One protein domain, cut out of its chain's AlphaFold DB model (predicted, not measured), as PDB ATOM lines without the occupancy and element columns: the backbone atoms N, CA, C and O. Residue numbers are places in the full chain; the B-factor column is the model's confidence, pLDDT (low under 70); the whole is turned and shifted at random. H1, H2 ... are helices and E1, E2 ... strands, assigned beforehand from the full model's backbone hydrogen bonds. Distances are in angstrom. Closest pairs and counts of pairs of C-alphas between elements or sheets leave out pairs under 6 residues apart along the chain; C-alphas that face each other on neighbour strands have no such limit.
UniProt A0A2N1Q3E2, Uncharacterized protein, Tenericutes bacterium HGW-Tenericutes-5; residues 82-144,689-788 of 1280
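What this domain is: This is residues 82 to 144 and 689 to 788 of the 1280 residues of an uncharacterized protein of Tenericutes bacterium HGW-Tenericutes-5 (UniProt A0A2N1Q3E2). Little regular structure surrounds a strongly twisted sheet, E3 E8 E7 E4, mixed and curled like part of a barrel; hairpin E5 E6 sits near E3, and hairpin E1 E2 lies at one far end. The printed part has 163 residues, 47 in named elements, mostly strand: E1 E2 E3 E4 H1 E5 E6 E7 E8. It is compact, with a radius of gyration of the C-alphas of 16.3 A and spans of 53 by 39 by 28 A.

Where its parts are: E3 is residues 690 to 694, E8 782 to 788, E7 760 to 768 (26.6 A), E4 717 to 722, H1 735 to 738, E5 742 to 744, E6 749 to 752, E1 82 to 85, E2 94 to 98. C-alpha 82 is at (1.984, -15.517, -4.761), C-alpha 788 at (-24.889, -29.438, 13.007).

How they stand to each other: E7 is antiparallel to E4, N 764 to O 721 2.7 A, and to E8, its hairpin partner, N 783 to O 761 2.7 A. E8 is parallel to E3, N 691 to O 784 2.9 A. H1, too short for any O i to N i+4 pair, only grazes this sheet. E3 and E6 come closest at C-alphas 693 and 752, 4.9 A. E1 and E7 are apart.

The domain as a whole: Residues 145 to 688 are not printed; C-alphas 144 and 689 are 16.2 A apart. Links E3 to E4, E4 to H1 and E7 to E8 are long. Of 52 residues under pLDDT 70, 698 to 718 are among them.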
ATOM      1  N   TYR A  82       1.970 -16.278  -6.016       82.62
ATOM      2  CA  TYR A  82       1.984 -15.517  -4.761       82.62
ATOM      3  C   TYR A  82       1.240 -16.266  -3.657       82.62
ATOM      4  O   TYR A  82       0.317 -17.024  -3.954       82.62
ATOM      5  N   THR A  83       1.624 -16.030  -2.404       86.75
ATOM      6  CA  THR A  83       0.907 -16.510  -1.214       86.75
ATOM      7  C   THR A  83       0.147 -15.351  -0.597       86.75
ATOM      8  O   THR A  83       0.758 -14.346  -0.235       86.75
ATOM      9  N   ILE A  84      -1.160 -15.501  -0.466       88.31
ATOM     10  CA  ILE A  84      -2.038 -14.520   0.154       88.31
ATOM     11  C   ILE A  84      -2.534 -15.137   1.465       88.31
ATOM     12  O   ILE A  84      -3.158 -16.199   1.437       88.31
ATOM     13  N   THR A  85      -2.161 -14.538   2.597       87.12
ATOM     14  CA  THR A  85      -2.459 -15.045   3.946       87.12
ATOM     15  C   THR A  85      -3.725 -14.351   4.430       87.12
ATOM     16  O   THR A  85      -3.772 -13.124   4.472       87.12
ATOM     17  N   PHE A  86      -4.792 -15.110   4.678       87.12
ATOM     18  CA  PHE A  86      -6.103 -14.542   5.010       87.12
ATOM     19  C   PHE A  86      -6.328 -14.567   6.541       87.12
ATOM     20  O   PHE A  86      -7.197 -15.282   6.995       87.12
ATOM     21  N   ASP A  87      -5.590 -13.808   7.351       87.06
ATOM     22  CA  ASP A  87      -5.457 -14.043   8.798       87.06
ATOM     23  C   ASP A  87      -6.609 -13.614   9.851       87.06
ATOM     24  O   ASP A  87      -7.238 -12.600   9.733       87.06
ATOM     25  N   ILE A  88      -7.006 -14.336  10.924       87.31
ATOM     26  CA  ILE A  88      -8.050 -14.076  11.965       87.31
ATOM     27  C   ILE A  88      -7.835 -14.686  13.384       87.31
ATOM     28  O   ILE A  88      -8.004 -15.884  13.615       87.31
ATOM     29  N   ASP A  89      -7.634 -13.845  14.396       76.38
ATOM     30  CA  ASP A  89      -7.634 -14.154  15.840       76.38
ATOM     31  C   ASP A  89      -6.652 -15.266  16.341       76.38
ATOM     32  O   ASP A  89      -6.410 -15.312  17.545       76.38
ATOM     33  N   GLY A  90      -6.014 -16.104  15.483       74.81
ATOM     34  CA  GLY A  90      -4.915 -17.023  15.896       74.81
ATOM     35  C   GLY A  90      -4.366 -18.165  14.974       74.81
ATOM     36  O   GLY A  90      -3.584 -18.982  15.459       74.81
ATOM     37  N   VAL A  91      -4.779 -18.346  13.705       78.50
ATOM     38  CA  VAL A  91      -4.954 -19.685  13.051       78.50
ATOM     39  C   VAL A  91      -4.499 -19.873  11.548       78.50
ATOM     40  O   VAL A  91      -5.307 -20.199  10.678       78.50
ATOM     41  N   GLU A  92      -3.222 -19.689  11.147       85.38
ATOM     42  CA  GLU A  92      -2.796 -19.473   9.712       85.38
ATOM     43  C   GLU A  92      -3.142 -20.502   8.599       85.38
ATOM     44  O   GLU A  92      -2.864 -21.697   8.678       85.38
ATOM     45  N   THR A  93      -3.667 -19.975   7.474       83.75
ATOM     46  CA  THR A  93      -3.856 -20.640   6.161       83.75
ATOM     47  C   THR A  93      -3.694 -19.629   4.995       83.75
ATOM     48  O   THR A  93      -3.486 -18.433   5.215       83.75
ATOM     49  N   TYR A  94      -3.706 -20.105   3.741       82.50
ATOM     50  CA  TYR A  94      -3.154 -19.379   2.592       82.50
ATOM     51  C   TYR A  94      -3.813 -19.746   1.253       82.50
ATOM     52  O   TYR A  94      -4.051 -20.926   0.985       82.50
ATOM     53  N   VAL A  95      -3.958 -18.772   0.348       82.12
ATOM     54  CA  VAL A  95      -4.304 -19.007  -1.067       82.12
ATOM     55  C   VAL A  95      -3.119 -18.715  -1.992       82.12
ATOM     56  O   VAL A  95      -2.433 -17.698  -1.874       82.12
ATOM     57  N   TYR A  96      -2.871 -19.640  -2.927       82.38
ATOM     58  CA  TYR A  96      -1.731 -19.616  -3.847       82.38
ATOM     59  C   TYR A  96      -2.156 -19.224  -5.264       82.38
ATOM     60  O   TYR A  96      -2.872 -19.964  -5.938       82.38
ATOM     61  N   VAL A  97      -1.677 -18.073  -5.740       79.44
ATOM     62  CA  VAL A  97      -2.247 -17.388  -6.909       79.44
ATOM     63  C   VAL A  97      -1.217 -17.252  -8.037       79.44
ATOM     64  O   VAL A  97      -0.258 -16.494  -7.879       79.44
ATOM     65  N   PRO A  98      -1.367 -17.947  -9.183       75.62
ATOM     66  CA  PRO A  98      -0.445 -17.824 -10.312       75.62
ATOM     67  C   PRO A  98      -0.624 -16.486 -11.047       75.62
ATOM     68  O   PRO A  98      -1.725 -16.137 -11.464       75.62
ATOM     69  N   TYR A  99       0.480 -15.765 -11.249       77.69
ATOM     70  CA  TYR A  99       0.516 -14.437 -11.862       77.69
ATOM     71  C   TYR A  99      -0.177 -14.355 -13.237       77.69
ATOM     72  O   TYR A  99       0.187 -15.035 -14.205       77.69
ATOM     73  N   MET A 100      -1.110 -13.410 -13.336       68.50
ATOM     74  CA  MET A 100      -1.746 -12.920 -14.558       68.50
ATOM     75  C   MET A 100      -1.927 -11.398 -14.435       68.50
ATOM     76  O   MET A 100      -1.887 -10.855 -13.331       68.50
ATOM     77  N   GLU A 101      -2.132 -10.687 -15.546       58.16
ATOM     78  CA  GLU A 101      -2.500  -9.268 -15.472       58.16
ATOM     79  C   GLU A 101      -3.935  -9.118 -14.950       58.16
ATOM     80  O   GLU A 101      -4.868  -9.651 -15.549       58.16
ATOM     81  N   ASN A 102      -4.102  -8.350 -13.869       60.50
ATOM     82  CA  ASN A 102      -5.380  -8.096 -13.189       60.50
ATOM     83  C   ASN A 102      -6.053  -9.373 -12.658       60.50
ATOM     84  O   ASN A 102      -7.177  -9.707 -13.035       60.50
ATOM     85  N   ILE A 103      -5.370 -10.080 -11.754       65.38
ATOM     86  CA  ILE A 103      -6.031 -11.106 -10.948       65.38
ATOM     87  C   ILE A 103      -6.998 -10.413  -9.987       65.38
ATOM     88  O   ILE A 103      -6.578  -9.726  -9.058       65.38
ATOM     89  N   GLN A 104      -8.290 -10.635 -10.197       64.69
ATOM     90  CA  GLN A 104      -9.241 -10.631  -9.096       64.69
ATOM     91  C   GLN A 104      -9.097 -11.975  -8.394       64.69
ATOM     92  O   GLN A 104      -9.093 -13.023  -9.048       64.69
ATOM     93  N   LEU A 105      -8.915 -11.936  -7.080       70.38
ATOM     94  CA  LEU A 105      -8.986 -13.132  -6.258       70.38
ATOM     95  C   LEU A 105     -10.393 -13.749  -6.381       70.38
ATOM     96  O   LEU A 105     -11.361 -13.077  -6.736       70.38
ATOM     97  N   VAL A 106     -10.482 -15.049  -6.117       60.41
ATOM     98  CA  VAL A 106     -11.705 -15.866  -6.049       60.41
ATOM     99  C   VAL A 106     -11.397 -16.992  -5.057       60.41
ATOM    100  O   VAL A 106     -10.258 -17.453  -5.026       60.41
ATOM    101  N   ASP A 107     -12.361 -17.368  -4.212       67.12
ATOM    102  CA  ASP A 107     -12.152 -18.138  -2.964       67.12
ATOM    103  C   ASP A 107     -11.290 -17.430  -1.903       67.12
ATOM    104  O   ASP A 107     -10.456 -18.030  -1.229       67.12
ATOM    105  N   ILE A 108     -11.562 -16.141  -1.718       80.88
ATOM    106  CA  ILE A 108     -11.366 -15.471  -0.429       80.88
ATOM    107  C   ILE A 108     -12.542 -15.864   0.556       80.88
ATOM    108  O   ILE A 108     -13.517 -16.426   0.053       80.88
ATOM    109  N   PRO A 109     -12.448 -15.697   1.903       78.94
ATOM    110  CA  PRO A 109     -13.456 -16.077   2.973       78.94
ATOM    111  C   PRO A 109     -14.499 -15.018   3.588       78.94
ATOM    112  O   PRO A 109     -14.386 -13.878   3.189       78.94
ATOM    113  N   ALA A 110     -15.418 -15.316   4.594       76.75
ATOM    114  CA  ALA A 110     -16.455 -14.589   5.536       76.75
ATOM    115  C   ALA A 110     -16.206 -13.974   7.089       76.75
ATOM    116  O   ALA A 110     -16.281 -14.780   7.986       76.75
ATOM    117  N   ILE A 111     -16.006 -12.683   7.604       79.25
ATOM    118  CA  ILE A 111     -15.468 -12.322   9.043       79.25
ATOM    119  C   ILE A 111     -16.305 -12.816  10.260       79.25
ATOM    120  O   ILE A 111     -17.150 -12.053  10.725       79.25
ATOM    121  N   PRO A 112     -15.961 -13.880  10.986       75.12
ATOM    122  CA  PRO A 112     -16.555 -14.120  12.307       75.12
ATOM    123  C   PRO A 112     -16.413 -12.954  13.323       75.12
ATOM    124  O   PRO A 112     -15.348 -12.749  13.888       75.12
ATOM    125  N   SER A 113     -17.488 -12.197  13.596       65.25
ATOM    126  CA  SER A 113     -17.521 -11.149  14.639       65.25
ATOM    127  C   SER A 113     -17.330 -11.671  16.073       65.25
ATOM    128  O   SER A 113     -17.946 -12.640  16.523       65.25
ATOM    129  N   LYS A 114     -16.456 -11.029  16.838       70.19
ATOM    130  CA  LYS A 114     -15.934 -11.596  18.083       70.19
ATOM    131  C   LYS A 114     -16.839 -11.321  19.260       70.19
ATOM    132  O   LYS A 114     -16.826 -10.228  19.813       70.19
ATOM    133  N   VAL A 115     -17.516 -12.386  19.690       63.16
ATOM    134  CA  VAL A 115     -18.539 -12.469  20.744       63.16
ATOM    135  C   VAL A 115     -18.161 -11.689  22.014       63.16
ATOM    136  O   VAL A 115     -17.681 -12.262  22.986       63.16
ATOM    137  N   ASN A 116     -18.404 -10.368  21.968       60.38
ATOM    138  CA  ASN A 116     -18.454  -9.317  23.018       60.38
ATOM    139  C   ASN A 116     -18.125  -7.918  22.484       60.38
ATOM    140  O   ASN A 116     -18.410  -6.907  23.120       60.38
ATOM    141  N   TYR A 117     -17.508  -7.909  21.320       64.44
ATOM    142  CA  TYR A 117     -17.264  -6.775  20.475       64.44
ATOM    143  C   TYR A 117     -18.350  -6.791  19.393       64.44
ATOM    144  O   TYR A 117     -19.164  -7.711  19.363       64.44
ATOM    145  N   ASP A 118     -18.345  -5.790  18.521       62.34
ATOM    146  CA  ASP A 118     -18.990  -5.758  17.211       62.34
ATOM    147  C   ASP A 118     -20.429  -5.180  17.236       62.34
ATOM    148  O   ASP A 118     -21.369  -5.789  17.749       62.34
ATOM    149  N   LEU A 119     -20.583  -3.950  16.695       52.44
ATOM    150  CA  LEU A 119     -21.848  -3.172  16.609       52.44
ATOM    151  C   LEU A 119     -22.017  -2.318  15.315       52.44
ATOM    152  O   LEU A 119     -22.823  -1.386  15.241       52.44
ATOM    153  N   THR A 120     -21.168  -2.539  14.322       52.88
ATOM    154  CA  THR A 120     -21.038  -1.821  13.052       52.88
ATOM    155  C   THR A 120     -20.824  -2.815  11.907       52.88
ATOM    156  O   THR A 120     -21.776  -3.302  11.339       52.88
ATOM    157  N   THR A 121     -19.609  -3.202  11.542       66.44
ATOM    158  CA  THR A 121     -19.324  -4.493  10.882       66.44
ATOM    159  C   THR A 121     -17.858  -4.807  11.117       66.44
ATOM    160  O   THR A 121     -17.080  -3.859  11.112       66.44
ATOM    161  N   PRO A 122     -17.421  -6.074  11.218       71.50
ATOM    162  CA  PRO A 122     -16.023  -6.345  11.374       71.50
ATOM    163  C   PRO A 122     -15.510  -6.231   9.958       71.50
ATOM    164  O   PRO A 122     -15.954  -6.955   9.044       71.50
ATOM    165  N   TYR A 123     -14.644  -5.256   9.768       82.44
ATOM    166  CA  TYR A 123     -14.027  -4.982   8.497       82.44
ATOM    167  C   TYR A 123     -12.541  -5.244   8.578       82.44
ATOM    168  O   TYR A 123     -11.952  -5.458   9.637       82.44
ATOM    169  N   TRP A 124     -11.949  -5.230   7.402       85.25
ATOM    170  CA  TRP A 124     -10.525  -5.352   7.273       85.25
ATOM    171  C   TRP A 124      -9.899  -3.998   7.149       85.25
ATOM    172  O   TRP A 124     -10.449  -3.097   6.517       85.25
ATOM    173  N   ASP A 125      -8.705  -3.892   7.711       85.00
ATOM    174  CA  ASP A 125      -7.883  -2.696   7.599       85.00
ATOM    175  C   ASP A 125      -7.762  -2.175   6.143       85.00
ATOM    176  O   ASP A 125      -7.547  -0.982   5.931       85.00
ATOM    177  N   THR A 126      -7.948  -3.059   5.153       83.88
ATOM    178  CA  THR A 126      -7.975  -2.812   3.710       83.88
ATOM    179  C   THR A 126      -9.059  -3.678   3.030       83.88
ATOM    180  O   THR A 126      -9.200  -4.849   3.361       83.88
ATOM    181  N   ASP A 127      -9.789  -3.153   2.031       84.25
ATOM    182  CA  ASP A 127     -10.743  -3.944   1.217       84.25
ATOM    183  C   ASP A 127     -10.012  -4.996   0.344       84.25
ATOM    184  O   ASP A 127      -9.186  -4.621  -0.497       84.25
ATOM    185  N   PRO A 128     -10.330  -6.295   0.477       82.56
ATOM    186  CA  PRO A 128      -9.662  -7.393  -0.231       82.56
ATOM    187  C   PRO A 128     -10.162  -7.730  -1.643       82.56
ATOM    188  O   PRO A 128      -9.427  -8.381  -2.391       82.56
ATOM    189  N   THR A 129     -11.354  -7.289  -2.063       79.19
ATOM    190  CA  THR A 129     -11.793  -7.457  -3.469       79.19
ATOM    191  C   THR A 129     -11.234  -6.390  -4.389       79.19
ATOM    192  O   THR A 129     -10.855  -6.695  -5.527       79.19
ATOM    193  N   THR A 130     -11.143  -5.144  -3.917       79.75
ATOM    194  CA  THR A 130     -10.537  -4.063  -4.708       79.75
ATOM    195  C   THR A 130      -9.008  -4.049  -4.630       79.75
ATOM    196  O   THR A 130      -8.359  -3.366  -5.432       79.75
ATOM    197  N   HIS A 131      -8.404  -4.850  -3.747       81.25
ATOM    198  CA  HIS A 131      -6.956  -5.001  -3.651       81.25
ATOM    199  C   HIS A 131      -6.342  -5.667  -4.893       81.25
ATOM    200  O   HIS A 131      -6.651  -6.800  -5.262       81.25
ATOM    201  N   VAL A 132      -5.373  -4.988  -5.513       78.19
ATOM    202  CA  VAL A 132      -4.658  -5.505  -6.687       78.19
ATOM    203  C   VAL A 132      -3.441  -6.323  -6.251       78.19
ATOM    204  O   VAL A 132      -2.383  -5.771  -5.939       78.19
ATOM    205  N   VAL A 133      -3.576  -7.653  -6.273       75.31
ATOM    206  CA  VAL A 133      -2.501  -8.591  -5.908       75.31
ATOM    207  C   VAL A 133      -1.267  -8.395  -6.798       75.31
ATOM    208  O   VAL A 133      -1.266  -8.712  -7.988       75.31
ATOM    209  N   THR A 134      -0.188  -7.889  -6.198       76.75
ATOM    210  CA  THR A 134       1.115  -7.645  -6.855       76.75
ATOM    211  C   THR A 134       2.289  -8.364  -6.175       76.75
ATOM    212  O   THR A 134       3.428  -8.291  -6.644       76.75
ATOM    213  N   GLY A 135       2.012  -9.090  -5.093       79.88
ATOM    214  CA  GLY A 135       2.957  -9.840  -4.274       79.88
ATOM    215  C   GLY A 135       2.212 -10.633  -3.201       79.88
ATOM    216  O   GLY A 135       0.988 -10.721  -3.243       79.88
ATOM    217  N   ASN A 136       2.944 -11.185  -2.233       86.25
ATOM    218  CA  ASN A 136       2.335 -11.742  -1.025       86.25
ATOM    219  C   ASN A 136       1.795 -10.607  -0.143       86.25
ATOM    220  O   ASN A 136       2.447  -9.563  -0.046       86.25
ATOM    221  N   PHE A 137       0.651 -10.816   0.507       87.00
ATOM    222  CA  PHE A 137       0.012  -9.804   1.350       87.00
ATOM    223  C   PHE A 137      -0.824 -10.449   2.474       87.00
ATOM    224  O   PHE A 137      -1.356 -11.549   2.298       87.00
ATOM    225  N   THR A 138      -0.907  -9.717   3.585       88.25
ATOM    226  CA  THR A 138      -1.693  -9.935   4.809       88.25
ATOM    227  C   THR A 138      -2.426  -8.621   5.059       88.25
ATOM    228  O   THR A 138      -1.792  -7.564   5.031       88.25
ATOM    229  N   PHE A 139      -3.738  -8.688   5.226       87.56
ATOM    230  CA  PHE A 139      -4.604  -7.567   5.608       87.56
ATOM    231  C   PHE A 139      -4.817  -7.681   7.160       87.56
ATOM    232  O   PHE A 139      -4.229  -8.581   7.741       87.56
ATOM    233  N   THR A 140      -5.566  -6.831   7.888       88.12
ATOM    234  CA  THR A 140      -5.701  -6.915   9.372       88.12
ATOM    235  C   THR A 140      -7.112  -6.851  10.007       88.12
ATOM    236  O   THR A 140      -8.059  -6.336   9.419       88.12
ATOM    237  N   ALA A 141      -7.223  -7.415  11.230       81.62
ATOM    238  CA  ALA A 141      -8.431  -7.655  12.025       81.62
ATOM    239  C   ALA A 141      -8.905  -6.529  12.923       81.62
ATOM    240  O   ALA A 141      -8.118  -5.975  13.688       81.62
ATOM    241  N   ILE A 142     -10.209  -6.235  12.853       80.81
ATOM    242  CA  ILE A 142     -10.831  -5.145  13.596       80.81
ATOM    243  C   ILE A 142     -12.203  -5.576  14.128       80.81
ATOM    244  O   ILE A 142     -13.050  -6.052  13.374       80.81
ATOM    245  N   TYR A 143     -12.373  -5.357  15.433       77.38
ATOM    246  CA  TYR A 143     -13.537  -5.670  16.263       77.38
ATOM    247  C   TYR A 143     -13.876  -4.452  17.157       77.38
ATOM    248  O   TYR A 143     -12.964  -3.685  17.495       77.38
ATOM    249  N   VAL A 144     -15.136  -4.243  17.568       73.12
ATOM    250  CA  VAL A 144     -15.608  -2.986  18.210       73.12
ATOM    251  C   VAL A 144     -16.435  -3.190  19.497       73.12
ATOM    252  O   VAL A 144     -17.652  -3.309  19.447       73.12
ATOM    253  N   TYR A 689     -19.299 -18.005  18.630       76.69
ATOM    254  CA  TYR A 689     -20.720 -18.317  18.514       76.69
ATOM    255  C   TYR A 689     -20.882 -19.233  17.299       76.69
ATOM    256  O   TYR A 689     -20.411 -18.915  16.206       76.69
ATOM    257  N   TYR A 690     -21.525 -20.381  17.478       84.81
ATOM    258  CA  TYR A 690     -21.572 -21.460  16.492       84.81
ATOM    259  C   TYR A 690     -22.916 -21.521  15.766       84.81
ATOM    260  O   TYR A 690     -23.961 -21.270  16.364       84.81
ATOM    261  N   VAL A 691     -22.908 -21.933  14.496       88.69
ATOM    262  CA  VAL A 691     -24.115 -22.320  13.743       88.69
ATOM    263  C   VAL A 691     -23.919 -23.666  13.065       88.69
ATOM    264  O   VAL A 691     -22.807 -24.103  12.774       88.69
ATOM    265  N   GLY A 692     -25.031 -24.289  12.717       89.44
ATOM    266  CA  GLY A 692     -25.062 -25.421  11.817       89.44
ATOM    267  C   GLY A 692     -25.072 -24.972  10.361       89.44
ATOM    268  O   GLY A 692     -25.761 -24.018   9.997       89.44
ATOM    269  N   TYR A 693     -24.392 -25.709   9.484       90.81
ATOM    270  CA  TYR A 693     -24.681 -25.599   8.049       90.81
ATOM    271  C   TYR A 693     -26.077 -26.154   7.693       90.81
ATOM    272  O   TYR A 693     -26.619 -25.811   6.643       90.81
ATOM    273  N   ALA A 694     -26.662 -27.031   8.522       88.06
ATOM    274  CA  ALA A 694     -27.910 -27.714   8.203       88.06
ATOM    275  C   ALA A 694     -29.151 -26.938   8.680       88.06
ATOM    276  O   ALA A 694     -29.300 -26.593   9.856       88.06
ATOM    277  N   ASN A 695     -30.091 -26.775   7.743       86.00
ATOM    278  CA  ASN A 695     -31.256 -25.888   7.801       86.00
ATOM    279  C   ASN A 695     -30.906 -24.391   7.783       86.00
ATOM    280  O   ASN A 695     -29.822 -23.962   8.177       86.00
ATOM    281  N   GLU A 696     -31.883 -23.600   7.350       81.06
ATOM    282  CA  GLU A 696     -31.828 -22.143   7.258       81.06
ATOM    283  C   GLU A 696     -31.464 -21.493   8.605       81.06
ATOM    284  O   GLU A 696     -32.130 -21.716   9.621       81.06
ATOM    285  N   PHE A 697     -30.428 -20.655   8.599       77.81
ATOM    286  CA  PHE A 697     -30.067 -19.778   9.708       77.81
ATOM    287  C   PHE A 697     -30.728 -18.405   9.519       77.81
ATOM    288  O   PHE A 697     -30.700 -17.853   8.419       77.81
ATOM    289  N   TYR A 698     -31.342 -17.845  10.563       67.69
ATOM    290  CA  TYR A 698     -32.000 -16.535  10.491       67.69
ATOM    291  C   TYR A 698     -31.011 -15.408  10.813       67.69
ATOM    292  O   TYR A 698     -30.538 -15.310  11.942       67.69
ATOM    293  N   LEU A 699     -30.778 -14.501   9.860       60.84
ATOM    294  CA  LEU A 699     -30.219 -13.181  10.152       60.84
ATOM    295  C   LEU A 699     -31.363 -12.305  10.677       60.84
ATOM    296  O   LEU A 699     -32.345 -12.080   9.964       60.84
ATOM    297  N   ASP A 700     -31.275 -11.779  11.898       52.66
ATOM    298  CA  ASP A 700     -32.374 -10.982  12.466       52.66
ATOM    299  C   ASP A 700     -32.334  -9.509  12.017       52.66
ATOM    300  O   ASP A 700     -32.298  -8.570  12.810       52.66
ATOM    301  N   LEU A 701     -32.360  -9.318  10.696       50.91
ATOM    302  CA  LEU A 701     -32.390  -8.030  10.003       50.91
ATOM    303  C   LEU A 701     -33.758  -7.346  10.201       50.91
ATOM    304  O   LEU A 701     -34.609  -7.331   9.306       50.91
ATOM    305  N   ARG A 702     -34.007  -6.826  11.410       47.09
ATOM    306  CA  ARG A 702     -35.288  -6.232  11.844       47.09
ATOM    307  C   ARG A 702     -35.579  -4.876  11.191       47.09
ATOM    308  O   ARG A 702     -35.623  -3.843  11.846       47.09
ATOM    309  N   MET A 703     -35.853  -4.887   9.891       46.69
ATOM    310  CA  MET A 703     -36.435  -3.750   9.178       46.69
ATOM    311  C   MET A 703     -37.966  -3.851   9.222       46.69
ATOM    312  O   MET A 703     -38.522  -4.895   8.881       46.69
ATOM    313  N   VAL A 704     -38.662  -2.781   9.617       40.09
ATOM    314  CA  VAL A 704     -40.138  -2.692   9.631       40.09
ATOM    315  C   VAL A 704     -40.624  -1.480   8.837       40.09
ATOM    316  O   VAL A 704     -39.923  -0.478   8.736       40.09
ATOM    317  N   ASN A 705     -41.809  -1.584   8.232       38.66
ATOM    318  CA  ASN A 705     -42.456  -0.478   7.518       38.66
ATOM    319  C   ASN A 705     -43.337   0.378   8.454       38.66
ATOM    320  O   ASN A 705     -43.580   0.011   9.604       38.66
ATOM    321  N   ASN A 706     -43.942   1.442   7.910       35.28
ATOM    322  CA  ASN A 706     -45.068   2.194   8.497       35.28
ATOM    323  C   ASN A 706     -46.304   1.391   8.964       35.28
ATOM    324  O   ASN A 706     -47.319   1.989   9.292       35.28
ATOM    325  N   GLN A 707     -46.276   0.061   9.003       31.77
ATOM    326  CA  GLN A 707     -47.349  -0.781   9.541       31.77
ATOM    327  C   GLN A 707     -46.826  -1.731  10.633       31.77
ATOM    328  O   GLN A 707     -47.493  -2.710  10.962       31.77
ATOM    329  N   GLY A 708     -45.609  -1.498  11.151       32.66
ATOM    330  CA  GLY A 708     -44.928  -2.376  12.112       32.66
ATOM    331  C   GLY A 708     -44.618  -3.773  11.558       32.66
ATOM    332  O   GLY A 708     -44.165  -4.654  12.284       32.66
ATOM    333  N   SER A 709     -44.880  -3.996  10.270       38.97
ATOM    334  CA  SER A 709     -44.701  -5.278   9.603       38.97
ATOM    335  C   SER A 709     -43.268  -5.374   9.097       38.97
ATOM    336  O   SER A 709     -42.755  -4.409   8.527       38.97
ATOM    337  N   ARG A 710     -42.625  -6.538   9.278       43.84
ATOM    338  CA  ARG A 710     -41.280  -6.798   8.739       43.84
ATOM    339  C   ARG A 710     -41.257  -6.465   7.242       43.84
ATOM    340  O   ARG A 710     -42.089  -6.977   6.492       43.84
ATOM    341  N   ILE A 711     -40.320  -5.618   6.815       46.62
ATOM    342  CA  ILE A 711     -40.060  -5.382   5.393       46.62
ATOM    343  C   ILE A 711     -39.428  -6.669   4.855       46.62
ATOM    344  O   ILE A 711     -38.363  -7.050   5.342       46.62
ATOM    345  N   PRO A 712     -40.034  -7.360   3.873       48.34
ATOM    346  CA  PRO A 712     -39.402  -8.525   3.274       48.34
ATOM    347  C   PRO A 712     -38.118  -8.095   2.563       48.34
ATOM    348  O   PRO A 712     -38.139  -7.100   1.838       48.34
ATOM    349  N   LEU A 713     -37.042  -8.875   2.684       50.38
ATOM    350  CA  LEU A 713     -35.740  -8.602   2.049       50.38
ATOM    351  C   LEU A 713     -35.870  -8.328   0.533       50.38
ATOM    352  O   LEU A 713     -35.203  -7.467  -0.022       50.38
ATOM    353  N   ALA A 714     -36.844  -8.955  -0.134       52.22
ATOM    354  CA  ALA A 714     -37.200  -8.688  -1.534       52.22
ATOM    355  C   ALA A 714     -37.731  -7.259  -1.839       52.22
ATOM    356  O   ALA A 714     -38.083  -6.974  -2.986       52.22
ATOM    357  N   GLN A 715     -37.839  -6.378  -0.839       47.28
ATOM    358  CA  GLN A 715     -38.219  -4.963  -0.953       47.28
ATOM    359  C   GLN A 715     -37.107  -4.002  -0.482       47.28
ATOM    360  O   GLN A 715     -37.267  -2.786  -0.605       47.28
ATOM    361  N   THR A 716     -35.988  -4.521   0.028       51.28
ATOM    362  CA  THR A 716     -34.795  -3.749   0.402       51.28
ATOM    363  C   THR A 716     -33.666  -4.005  -0.597       51.28
ATOM    364  O   THR A 716     -33.723  -4.933  -1.404       51.28
ATOM    365  N   TYR A 717     -32.640  -3.154  -0.582       57.09
ATOM    366  CA  TYR A 717     -31.374  -3.444  -1.251       57.09
ATOM    367  C   TYR A 717     -30.353  -3.669  -0.150       57.09
ATOM    368  O   TYR A 717     -29.907  -2.713   0.474       57.09
ATOM    369  N   LEU A 718     -30.036  -4.931   0.130       59.97
ATOM    370  CA  LEU A 718     -28.888  -5.257   0.963       59.97
ATOM    371  C   LEU A 718     -27.681  -5.375   0.044       59.97
ATOM    372  O   LEU A 718     -27.593  -6.332  -0.728       59.97
ATOM    373  N   ASP A 719     -26.777  -4.406   0.126       73.69
ATOM    374  CA  ASP A 719     -25.407  -4.655  -0.299       73.69
ATOM    375  C   ASP A 719     -24.731  -5.430   0.837       73.69
ATOM    376  O   ASP A 719     -24.980  -5.174   2.017       73.69
ATOM    377  N   TYR A 720     -23.960  -6.454   0.497       79.69
ATOM    378  CA  TYR A 720     -23.377  -7.356   1.479       79.69
ATOM    379  C   TYR A 720     -22.018  -7.843   1.003       79.69
ATOM    380  O   TYR A 720     -21.749  -7.940  -0.193       79.69
ATOM    381  N   GLU A 721     -21.177  -8.202   1.960       88.00
ATOM    382  CA  GLU A 721     -19.809  -8.644   1.715       88.00
ATOM    383  C   GLU A 721     -19.448  -9.720   2.761       88.00
ATOM    384  O   GLU A 721     -20.131  -9.874   3.765       88.00
ATOM    385  N   LEU A 722     -18.436 -10.553   2.548       90.38
ATOM    386  CA  LEU A 722     -18.225 -11.804   3.301       90.38
ATOM    387  C   LEU A 722     -16.683 -11.925   3.473       90.38
ATOM    388  O   LEU A 722     -16.062 -11.875   2.444       90.38
ATOM    389  N   TYR A 723     -16.062 -11.948   4.681       93.19
ATOM    390  CA  TYR A 723     -14.615 -11.705   5.060       93.19
ATOM    391  C   TYR A 723     -13.678 -12.695   6.031       93.19
ATOM    392  O   TYR A 723     -13.106 -12.165   6.960       93.19
ATOM    393  N   GLU A 724     -13.472 -14.058   6.020       93.19
ATOM    394  CA  GLU A 724     -13.311 -15.091   7.170       93.19
ATOM    395  C   GLU A 724     -11.968 -15.695   7.627       93.19
ATOM    396  O   GLU A 724     -11.015 -15.797   6.860       93.19
ATOM    397  N   LEU A 725     -12.042 -16.311   8.835       91.06
ATOM    398  CA  LEU A 725     -11.125 -17.236   9.528       91.06
ATOM    399  C   LEU A 725     -10.391 -18.278   8.680       91.06
ATOM    400  O   LEU A 725     -10.751 -19.441   8.488       91.06
ATOM    401  N   VAL A 726      -9.213 -17.792   8.366       90.69
ATOM    402  CA  VAL A 726      -7.895 -18.356   8.156       90.69
ATOM    403  C   VAL A 726      -6.962 -17.476   9.074       90.69
ATOM    404  O   VAL A 726      -7.422 -16.442   9.486       90.69
ATOM    405  N   GLY A 727      -5.724 -17.795   9.501       89.19
ATOM    406  CA  GLY A 727      -4.721 -16.915  10.234       89.19
ATOM    407  C   GLY A 727      -5.049 -16.129  11.509       89.19
ATOM    408  O   GLY A 727      -5.972 -16.542  12.167       89.19
ATOM    409  N   GLU A 728      -4.323 -15.041  11.862       85.31
ATOM    410  CA  GLU A 728      -4.614 -13.972  12.883       85.31
ATOM    411  C   GLU A 728      -5.207 -12.559  12.473       85.31
ATOM    412  O   GLU A 728      -5.977 -12.009  13.261       85.31
ATOM    413  N   THR A 729      -4.886 -11.895  11.336       86.44
ATOM    414  CA  THR A 729      -5.435 -10.553  10.946       86.44
ATOM    415  C   THR A 729      -5.998 -10.409   9.470       86.44
ATOM    416  O   THR A 729      -5.374 -10.981   8.589       86.44
ATOM    417  N   TYR A 730      -7.192  -9.762   9.231       90.62
ATOM    418  CA  TYR A 730      -8.521 -10.110   8.429       90.62
ATOM    419  C   TYR A 730      -8.923 -10.100   5.401       90.62
ATOM    420  O   TYR A 730      -8.666  -9.180   4.579       90.62
ATOM    421  N   GLN A 731      -9.528 -11.068   4.610       94.50
ATOM    422  CA  GLN A 731      -9.796 -11.110   3.184       94.50
ATOM    423  C   GLN A 731     -11.278 -11.491   2.904       94.50
ATOM    424  O   GLN A 731     -11.833 -12.338   3.591       94.50
ATOM    425  N   LEU A 732     -11.906 -10.856   1.896       95.19
ATOM    426  CA  LEU A 732     -13.329 -10.835   1.478       95.19
ATOM    427  C   LEU A 732     -13.713 -11.812   0.339       95.19
ATOM    428  O   LEU A 732     -13.312 -11.556  -0.793       95.19
ATOM    429  N   VAL A 733     -14.534 -12.861   0.565       92.62
ATOM    430  CA  VAL A 733     -15.154 -13.723  -0.475       92.62
ATOM    431  C   VAL A 733     -15.599 -12.885  -1.666       92.62
ATOM    432  O   VAL A 733     -16.532 -12.086  -1.555       92.62
ATOM    433  N   PRO A 734     -15.004 -13.089  -2.847       91.44
ATOM    434  CA  PRO A 734     -15.336 -12.275  -3.996       91.44
ATOM    435  C   PRO A 734     -16.714 -12.697  -4.465       91.44
ATOM    436  O   PRO A 734     -17.028 -13.887  -4.450       91.44
ATOM    437  N   GLU A 735     -17.516 -11.731  -4.901       86.00
ATOM    438  CA  GLU A 735     -18.938 -11.878  -5.249       86.00
ATOM    439  C   GLU A 735     -19.262 -13.188  -6.002       86.00
ATOM    440  O   GLU A 735     -20.217 -13.890  -5.672       86.00
ATOM    441  N   ALA A 736     -18.405 -13.574  -6.954       88.12
ATOM    442  CA  ALA A 736     -18.512 -14.801  -7.746       88.12
ATOM    443  C   ALA A 736     -18.584 -16.111  -6.929       88.12
ATOM    444  O   ALA A 736     -19.182 -17.084  -7.395       88.12
ATOM    445  N   ASN A 737     -17.979 -16.146  -5.739       90.31
ATOM    446  CA  ASN A 737     -17.818 -17.343  -4.916       90.31
ATOM    447  C   ASN A 737     -18.572 -17.274  -3.580       90.31
ATOM    448  O   ASN A 737     -18.638 -18.290  -2.901       90.31
ATOM    449  N   VAL A 738     -19.245 -16.167  -3.237       87.50
ATOM    450  CA  VAL A 738     -20.179 -16.100  -2.084       87.50
ATOM    451  C   VAL A 738     -21.136 -17.300  -2.090       87.50
ATOM    452  O   VAL A 738     -21.361 -17.928  -1.057       87.50
ATOM    453  N   SER A 739     -21.618 -17.699  -3.274       87.94
ATOM    454  CA  SER A 739     -22.528 -18.837  -3.452       87.94
ATOM    455  C   SER A 739     -21.952 -20.226  -3.124       87.94
ATOM    456  O   SER A 739     -22.723 -21.182  -3.067       87.94
ATOM    457  N   SER A 740     -20.633 -20.379  -2.930       90.31
ATOM    458  CA  SER A 740     -20.034 -21.622  -2.402       90.31
ATOM    459  C   SER A 740     -19.961 -21.647  -0.868       90.31
ATOM    460  O   SER A 740     -19.681 -22.702  -0.295       90.31
ATOM    461  N   TYR A 741     -20.266 -20.520  -0.214       90.62
ATOM    462  CA  TYR A 741     -20.309 -20.360   1.239       90.62
ATOM    463  C   TYR A 741     -21.749 -20.275   1.757       90.62
ATOM    464  O   TYR A 741     -22.152 -21.067   2.609       90.62
ATOM    465  N   LEU A 742     -22.558 -19.361   1.217       89.56
ATOM    466  CA  LEU A 742     -23.964 -19.218   1.592       89.56
ATOM    467  C   LEU A 742     -24.853 -18.816   0.416       89.56
ATOM    468  O   LEU A 742     -24.405 -18.299  -0.605       89.56
ATOM    469  N   SER A 743     -26.150 -19.037   0.590       87.12
ATOM    470  CA  SER A 743     -27.190 -18.505  -0.286       87.12
ATOM    471  C   SER A 743     -28.265 -17.833   0.556       87.12
ATOM    472  O   SER A 743     -28.733 -18.414   1.532       87.12
ATOM    473  N   PHE A 744     -28.656 -16.614   0.190       76.94
ATOM    474  CA  PHE A 744     -29.806 -15.953   0.801       76.94
ATOM    475  C   PHE A 744     -31.103 -16.641   0.377       76.94
ATOM    476  O   PHE A 744     -31.289 -17.001  -0.789       76.94
ATOM    477  N   VAL A 745     -32.001 -16.791   1.342       75.00
ATOM    478  CA  VAL A 745     -33.338 -17.370   1.203       75.00
ATOM    479  C   VAL A 745     -34.364 -16.242   1.454       75.00
ATOM    480  O   VAL A 745     -34.013 -15.059   1.460       75.00
ATOM    481  N   GLY A 746     -35.655 -16.559   1.561       65.12
ATOM    482  CA  GLY A 746     -36.674 -15.583   1.957       65.12
ATOM    483  C   GLY A 746     -36.481 -15.069   3.390       65.12
ATOM    484  O   GLY A 746     -35.656 -15.580   4.139       65.12
ATOM    485  N   ASP A 747     -37.256 -14.047   3.758       61.28
ATOM    486  CA  ASP A 747     -37.533 -13.647   5.148       61.28
ATOM    487  C   ASP A 747     -36.304 -13.539   6.084       61.28
ATOM    488  O   ASP A 747     -36.371 -13.841   7.275       61.28
ATOM    489  N   ASN A 748     -35.197 -13.030   5.527       61.00
ATOM    490  CA  ASN A 748     -33.895 -12.798   6.169       61.00
ATOM    491  C   ASN A 748     -33.111 -14.065   6.561       61.00
ATOM    492  O   ASN A 748     -32.227 -14.025   7.413       61.00
ATOM    493  N   GLN A 749     -33.393 -15.195   5.924       72.50
ATOM    494  CA  GLN A 749     -32.661 -16.439   6.136       72.50
ATOM    495  C   GLN A 749     -31.434 -16.558   5.213       72.50
ATOM    496  O   GLN A 749     -31.465 -16.133   4.054       72.50
ATOM    497  N   ILE A 750     -30.378 -17.216   5.692       81.88
ATOM    498  CA  ILE A 750     -29.277 -17.742   4.875       81.88
ATOM    499  C   ILE A 750     -29.198 -19.265   5.003       81.88
ATOM    500  O   ILE A 750     -29.334 -19.834   6.084       81.88
ATOM    501  N   GLN A 751     -28.942 -19.937   3.885       88.75
ATOM    502  CA  GLN A 751     -28.593 -21.350   3.841       88.75
ATOM    503  C   GLN A 751     -27.096 -21.479   3.551       88.75
ATOM    504  O   GLN A 751     -26.635 -21.260   2.423       88.75
ATOM    505  N   LEU A 752     -26.353 -21.831   4.596       92.06
ATOM    506  CA  LEU A 752     -24.926 -22.144   4.559       92.06
ATOM    507  C   LEU A 752     -24.673 -23.438   3.772       92.06
ATOM    508  O   LEU A 752     -25.558 -24.286   3.646       92.06
ATOM    509  N   GLN A 753     -23.485 -23.575   3.196       93.56
ATOM    510  CA  GLN A 753     -23.110 -24.724   2.369       93.56
ATOM    511  C   GLN A 753     -22.204 -25.683   3.147       93.56
ATOM    512  O   GLN A 753     -21.418 -25.257   3.978       93.56
ATOM    513  N   ALA A 754     -22.231 -26.986   2.852       91.69
ATOM    514  CA  ALA A 754     -21.376 -27.961   3.554       91.69
ATOM    515  C   ALA A 754     -19.860 -27.665   3.430       91.69
ATOM    516  O   ALA A 754     -19.065 -28.099   4.256       91.69
ATOM    517  N   SER A 755     -19.461 -26.886   2.419       89.50
ATOM    518  CA  SER A 755     -18.118 -26.322   2.228       89.50
ATOM    519  C   SER A 755     -17.680 -25.314   3.299       89.50
ATOM    520  O   SER A 755     -16.505 -24.953   3.316       89.50
ATOM    521  N   THR A 756     -18.583 -24.860   4.175       92.06
ATOM    522  CA  THR A 756     -18.275 -23.936   5.275       92.06
ATOM    523  C   THR A 756     -17.984 -24.630   6.600       92.06
ATOM    524  O   THR A 756     -17.506 -23.978   7.516       92.06
ATOM    525  N   VAL A 757     -18.258 -25.930   6.734       93.81
ATOM    526  CA  VAL A 757     -18.031 -26.663   7.990       93.81
ATOM    527  C   VAL A 757     -16.547 -26.622   8.380       93.81
ATOM    528  O   VAL A 757     -15.676 -26.938   7.570       93.81
ATOM    529  N   GLY A 758     -16.270 -26.240   9.628       90.38
ATOM    530  CA  GLY A 758     -14.916 -26.029  10.148       90.38
ATOM    531  C   GLY A 758     -14.303 -24.672   9.787       90.38
ATOM    532  O   GLY A 758     -13.125 -24.463  10.063       90.38
ATOM    533  N   LYS A 759     -15.077 -23.764   9.177       92.31
ATOM    534  CA  LYS A 759     -14.716 -22.357   8.979       92.31
ATOM    535  C   LYS A 759     -15.582 -21.480   9.883       92.31
ATOM    536  O   LYS A 759     -16.803 -21.639   9.955       92.31
ATOM    537  N   THR A 760     -14.940 -20.530  10.538       90.06
ATOM    538  CA  THR A 760     -15.570 -19.503  11.372       90.06
ATOM    539  C   THR A 760     -15.912 -18.344  10.446       90.06
ATOM    540  O   THR A 760     -15.001 -17.889   9.784       90.06
ATOM    541  N   LEU A 761     -17.191 -17.962  10.277       89.31
ATOM    542  CA  LEU A 761     -17.743 -17.193   9.133       89.31
ATOM    543  C   LEU A 761     -18.564 -15.924   9.518       89.31
ATOM    544  O   LEU A 761     -18.897 -15.769  10.683       89.31
ATOM    545  N   LYS A 762     -18.959 -15.074   8.533       88.12
ATOM    546  CA  LYS A 762     -19.909 -13.923   8.606       88.12
ATOM    547  C   LYS A 762     -20.122 -13.125   7.328       88.12
ATOM    548  O   LYS A 762     -19.198 -12.910   6.537       88.12
ATOM    549  N   LEU A 763     -21.284 -12.485   7.293       86.06
ATOM    550  CA  LEU A 763     -21.758 -11.467   6.362       86.06
ATOM    551  C   LEU A 763     -21.662 -10.013   6.913       86.06
ATOM    552  O   LEU A 763     -22.192  -9.731   7.976       86.06
ATOM    553  N   VAL A 764     -21.020  -9.084   6.189       82.56
ATOM    554  CA  VAL A 764     -21.262  -7.619   6.236       82.56
ATOM    555  C   VAL A 764     -22.655  -7.372   5.657       82.56
ATOM    556  O   VAL A 764     -22.924  -7.879   4.569       82.56
ATOM    557  N   VAL A 765     -23.512  -6.566   6.291       75.44
ATOM    558  CA  VAL A 765     -24.791  -6.149   5.677       75.44
ATOM    559  C   VAL A 765     -24.975  -4.634   5.727       75.44
ATOM    560  O   VAL A 765     -25.152  -4.067   6.798       75.44
ATOM    561  N   GLU A 766     -25.019  -3.984   4.563       71.56
ATOM    562  CA  GLU A 766     -25.444  -2.590   4.391       71.56
ATOM    563  C   GLU A 766     -26.918  -2.509   3.934       71.56
ATOM    564  O   GLU A 766     -27.225  -2.785   2.767       71.56
ATOM    565  N   PRO A 767     -27.860  -2.082   4.797       62.06
ATOM    566  CA  PRO A 767     -29.253  -1.899   4.402       62.06
ATOM    567  C   PRO A 767     -29.474  -0.567   3.661       62.06
ATOM    568  O   PRO A 767     -29.456   0.514   4.256       62.06
ATOM    569  N   ARG A 768     -29.759  -0.632   2.354       54.62
ATOM    570  CA  ARG A 768     -30.033   0.528   1.487       54.62
ATOM    571  C   ARG A 768     -31.496   0.575   1.010       54.62
ATOM    572  O   ARG A 768     -32.163  -0.445   0.813       54.62
ATOM    573  N   TYR A 769     -32.011   1.793   0.812       53.62
ATOM    574  CA  TYR A 769     -33.424   2.067   0.509       53.62
ATOM    575  C   TYR A 769     -33.613   2.967  -0.727       53.62
ATOM    576  O   TYR A 769     -32.727   3.733  -1.096       53.62
ATOM    577  N   GLN A 770     -34.789   2.911  -1.370       44.38
ATOM    578  CA  GLN A 770     -35.072   3.637  -2.624       44.38
ATOM    579  C   GLN A 770     -35.275   5.161  -2.475       44.38
ATOM    580  O   GLN A 770     -35.472   5.849  -3.479       44.38
ATOM    581  N   ALA A 771     -35.234   5.707  -1.257       40.88
ATOM    582  CA  ALA A 771     -35.292   7.146  -1.007       40.88
ATOM    583  C   ALA A 771     -33.970   7.645  -0.405       40.88
ATOM    584  O   ALA A 771     -33.570   7.202   0.668       40.88
ATOM    585  N   ASN A 772     -33.334   8.618  -1.068       38.66
ATOM    586  CA  ASN A 772     -32.010   9.177  -0.736       38.66
ATOM    587  C   ASN A 772     -31.991  10.057   0.544       38.66
ATOM    588  O   ASN A 772     -31.332  11.096   0.563       38.66
ATOM    589  N   ALA A 773     -32.767   9.706   1.569       38.19
ATOM    590  CA  ALA A 773     -32.998  10.510   2.772       38.19
ATOM    591  C   ALA A 773     -32.461   9.867   4.064       38.19
ATOM    592  O   ALA A 773     -32.559  10.480   5.122       38.19
ATOM    593  N   MET A 774     -31.903   8.655   3.989       38.12
ATOM    594  CA  MET A 774     -31.410   7.904   5.144       38.12
ATOM    595  C   MET A 774     -30.106   7.180   4.793       38.12
ATOM    596  O   MET A 774     -29.928   6.728   3.663       38.12
ATOM    597  N   VAL A 775     -29.210   7.089   5.772       46.62
ATOM    598  CA  VAL A 775     -27.981   6.286   5.755       46.62
ATOM    599  C   VAL A 775     -27.952   5.537   7.082       46.62
ATOM    600  O   VAL A 775     -28.307   6.113   8.110       46.62
ATOM    601  N   VAL A 776     -27.566   4.266   7.051       49.66
ATOM    602  CA  VAL A 776     -27.429   3.401   8.228       49.66
ATOM    603  C   VAL A 776     -26.016   2.825   8.205       49.66
ATOM    604  O   VAL A 776     -25.427   2.676   7.132       49.66
ATOM    605  N   THR A 777     -25.459   2.548   9.376       53.22
ATOM    606  CA  THR A 777     -24.244   1.746   9.521       53.22
ATOM    607  C   THR A 777     -24.445   0.328   8.953       53.22
ATOM    608  O   THR A 777     -25.584  -0.140   8.868       53.22
ATOM    609  N   PRO A 778     -23.361  -0.354   8.547       62.31
ATOM    610  CA  PRO A 778     -23.356  -1.806   8.331       62.31
ATOM    611  C   PRO A 778     -23.816  -2.615   9.577       62.31
ATOM    612  O   PRO A 778     -24.086  -2.003  10.613       62.31
ATOM    613  N   LEU A 779     -23.875  -3.961   9.495       65.31
ATOM    614  CA  LEU A 779     -24.187  -4.903  10.608       65.31
ATOM    615  C   LEU A 779     -23.211  -6.121  10.699       65.31
ATOM    616  O   LEU A 779     -22.936  -6.758   9.673       65.31
ATOM    617  N   GLU A 780     -22.701  -6.459  11.901       71.81
ATOM    618  CA  GLU A 780     -21.718  -7.539  12.214       71.81
ATOM    619  C   GLU A 780     -22.379  -8.927  12.489       71.81
ATOM    620  O   GLU A 780     -23.356  -8.982  13.227       71.81
ATOM    621  N   TYR A 781     -21.873 -10.068  11.962       70.62
ATOM    622  CA  TYR A 781     -22.569 -11.389  12.055       70.62
ATOM    623  C   TYR A 781     -21.750 -12.714  12.083       70.62
ATOM    624  O   TYR A 781     -21.707 -13.422  11.077       70.62
ATOM    625  N   ILE A 782     -21.159 -13.125  13.207       78.00
ATOM    626  CA  ILE A 782     -20.379 -14.374  13.329       78.00
ATOM    627  C   ILE A 782     -21.224 -15.610  13.182       78.00
ATOM    628  O   ILE A 782     -22.363 -15.675  13.655       78.00
ATOM    629  N   PHE A 783     -20.555 -16.645  12.691       82.12
ATOM    630  CA  PHE A 783     -20.864 -18.005  13.049       82.12
ATOM    631  C   PHE A 783     -19.712 -18.992  12.765       82.12
ATOM    632  O   PHE A 783     -19.326 -19.181  11.611       82.12
ATOM    633  N   THR A 784     -19.211 -19.711  13.778       89.25
ATOM    634  CA  THR A 784     -18.436 -20.951  13.559       89.25
ATOM    635  C   THR A 784     -19.330 -22.032  13.017       89.25
ATOM    636  O   THR A 784     -20.183 -22.556  13.731       89.25
ATOM    637  N   VAL A 785     -19.163 -22.359  11.734       91.56
ATOM    638  CA  VAL A 785     -20.041 -23.332  11.095       91.56
ATOM    639  C   VAL A 785     -19.563 -24.742  11.409       91.56
ATOM    640  O   VAL A 785     -18.465 -25.145  11.025       91.56
ATOM    641  N   ASN A 786     -20.415 -25.520  12.065       93.12
ATOM    642  CA  ASN A 786     -20.183 -26.925  12.379       93.12
ATOM    643  C   ASN A 786     -21.127 -27.860  11.599       93.12
ATOM    644  O   ASN A 786     -22.077 -27.422  10.941       93.12
ATOM    645  N   ASP A 787     -20.843 -29.166  11.659       92.56
ATOM    646  CA  ASP A 787     -21.671 -30.246  11.093       92.56
ATOM    647  C   ASP A 787     -22.889 -30.501  12.007       92.56
ATOM    648  O   ASP A 787     -22.997 -31.515  12.702       92.56
ATOM    649  N   GLY A 788     -23.758 -29.494  12.088       93.62
ATOM    650  CA  GLY A 788     -24.889 -29.438  13.007       93.62
ATOM    651  C   GLY A 788     -26.115 -28.743  12.428       93.62
ATOM    652  O   GLY A 788     -26.095 -28.233  11.305       93.62
TER     653      GLY A 788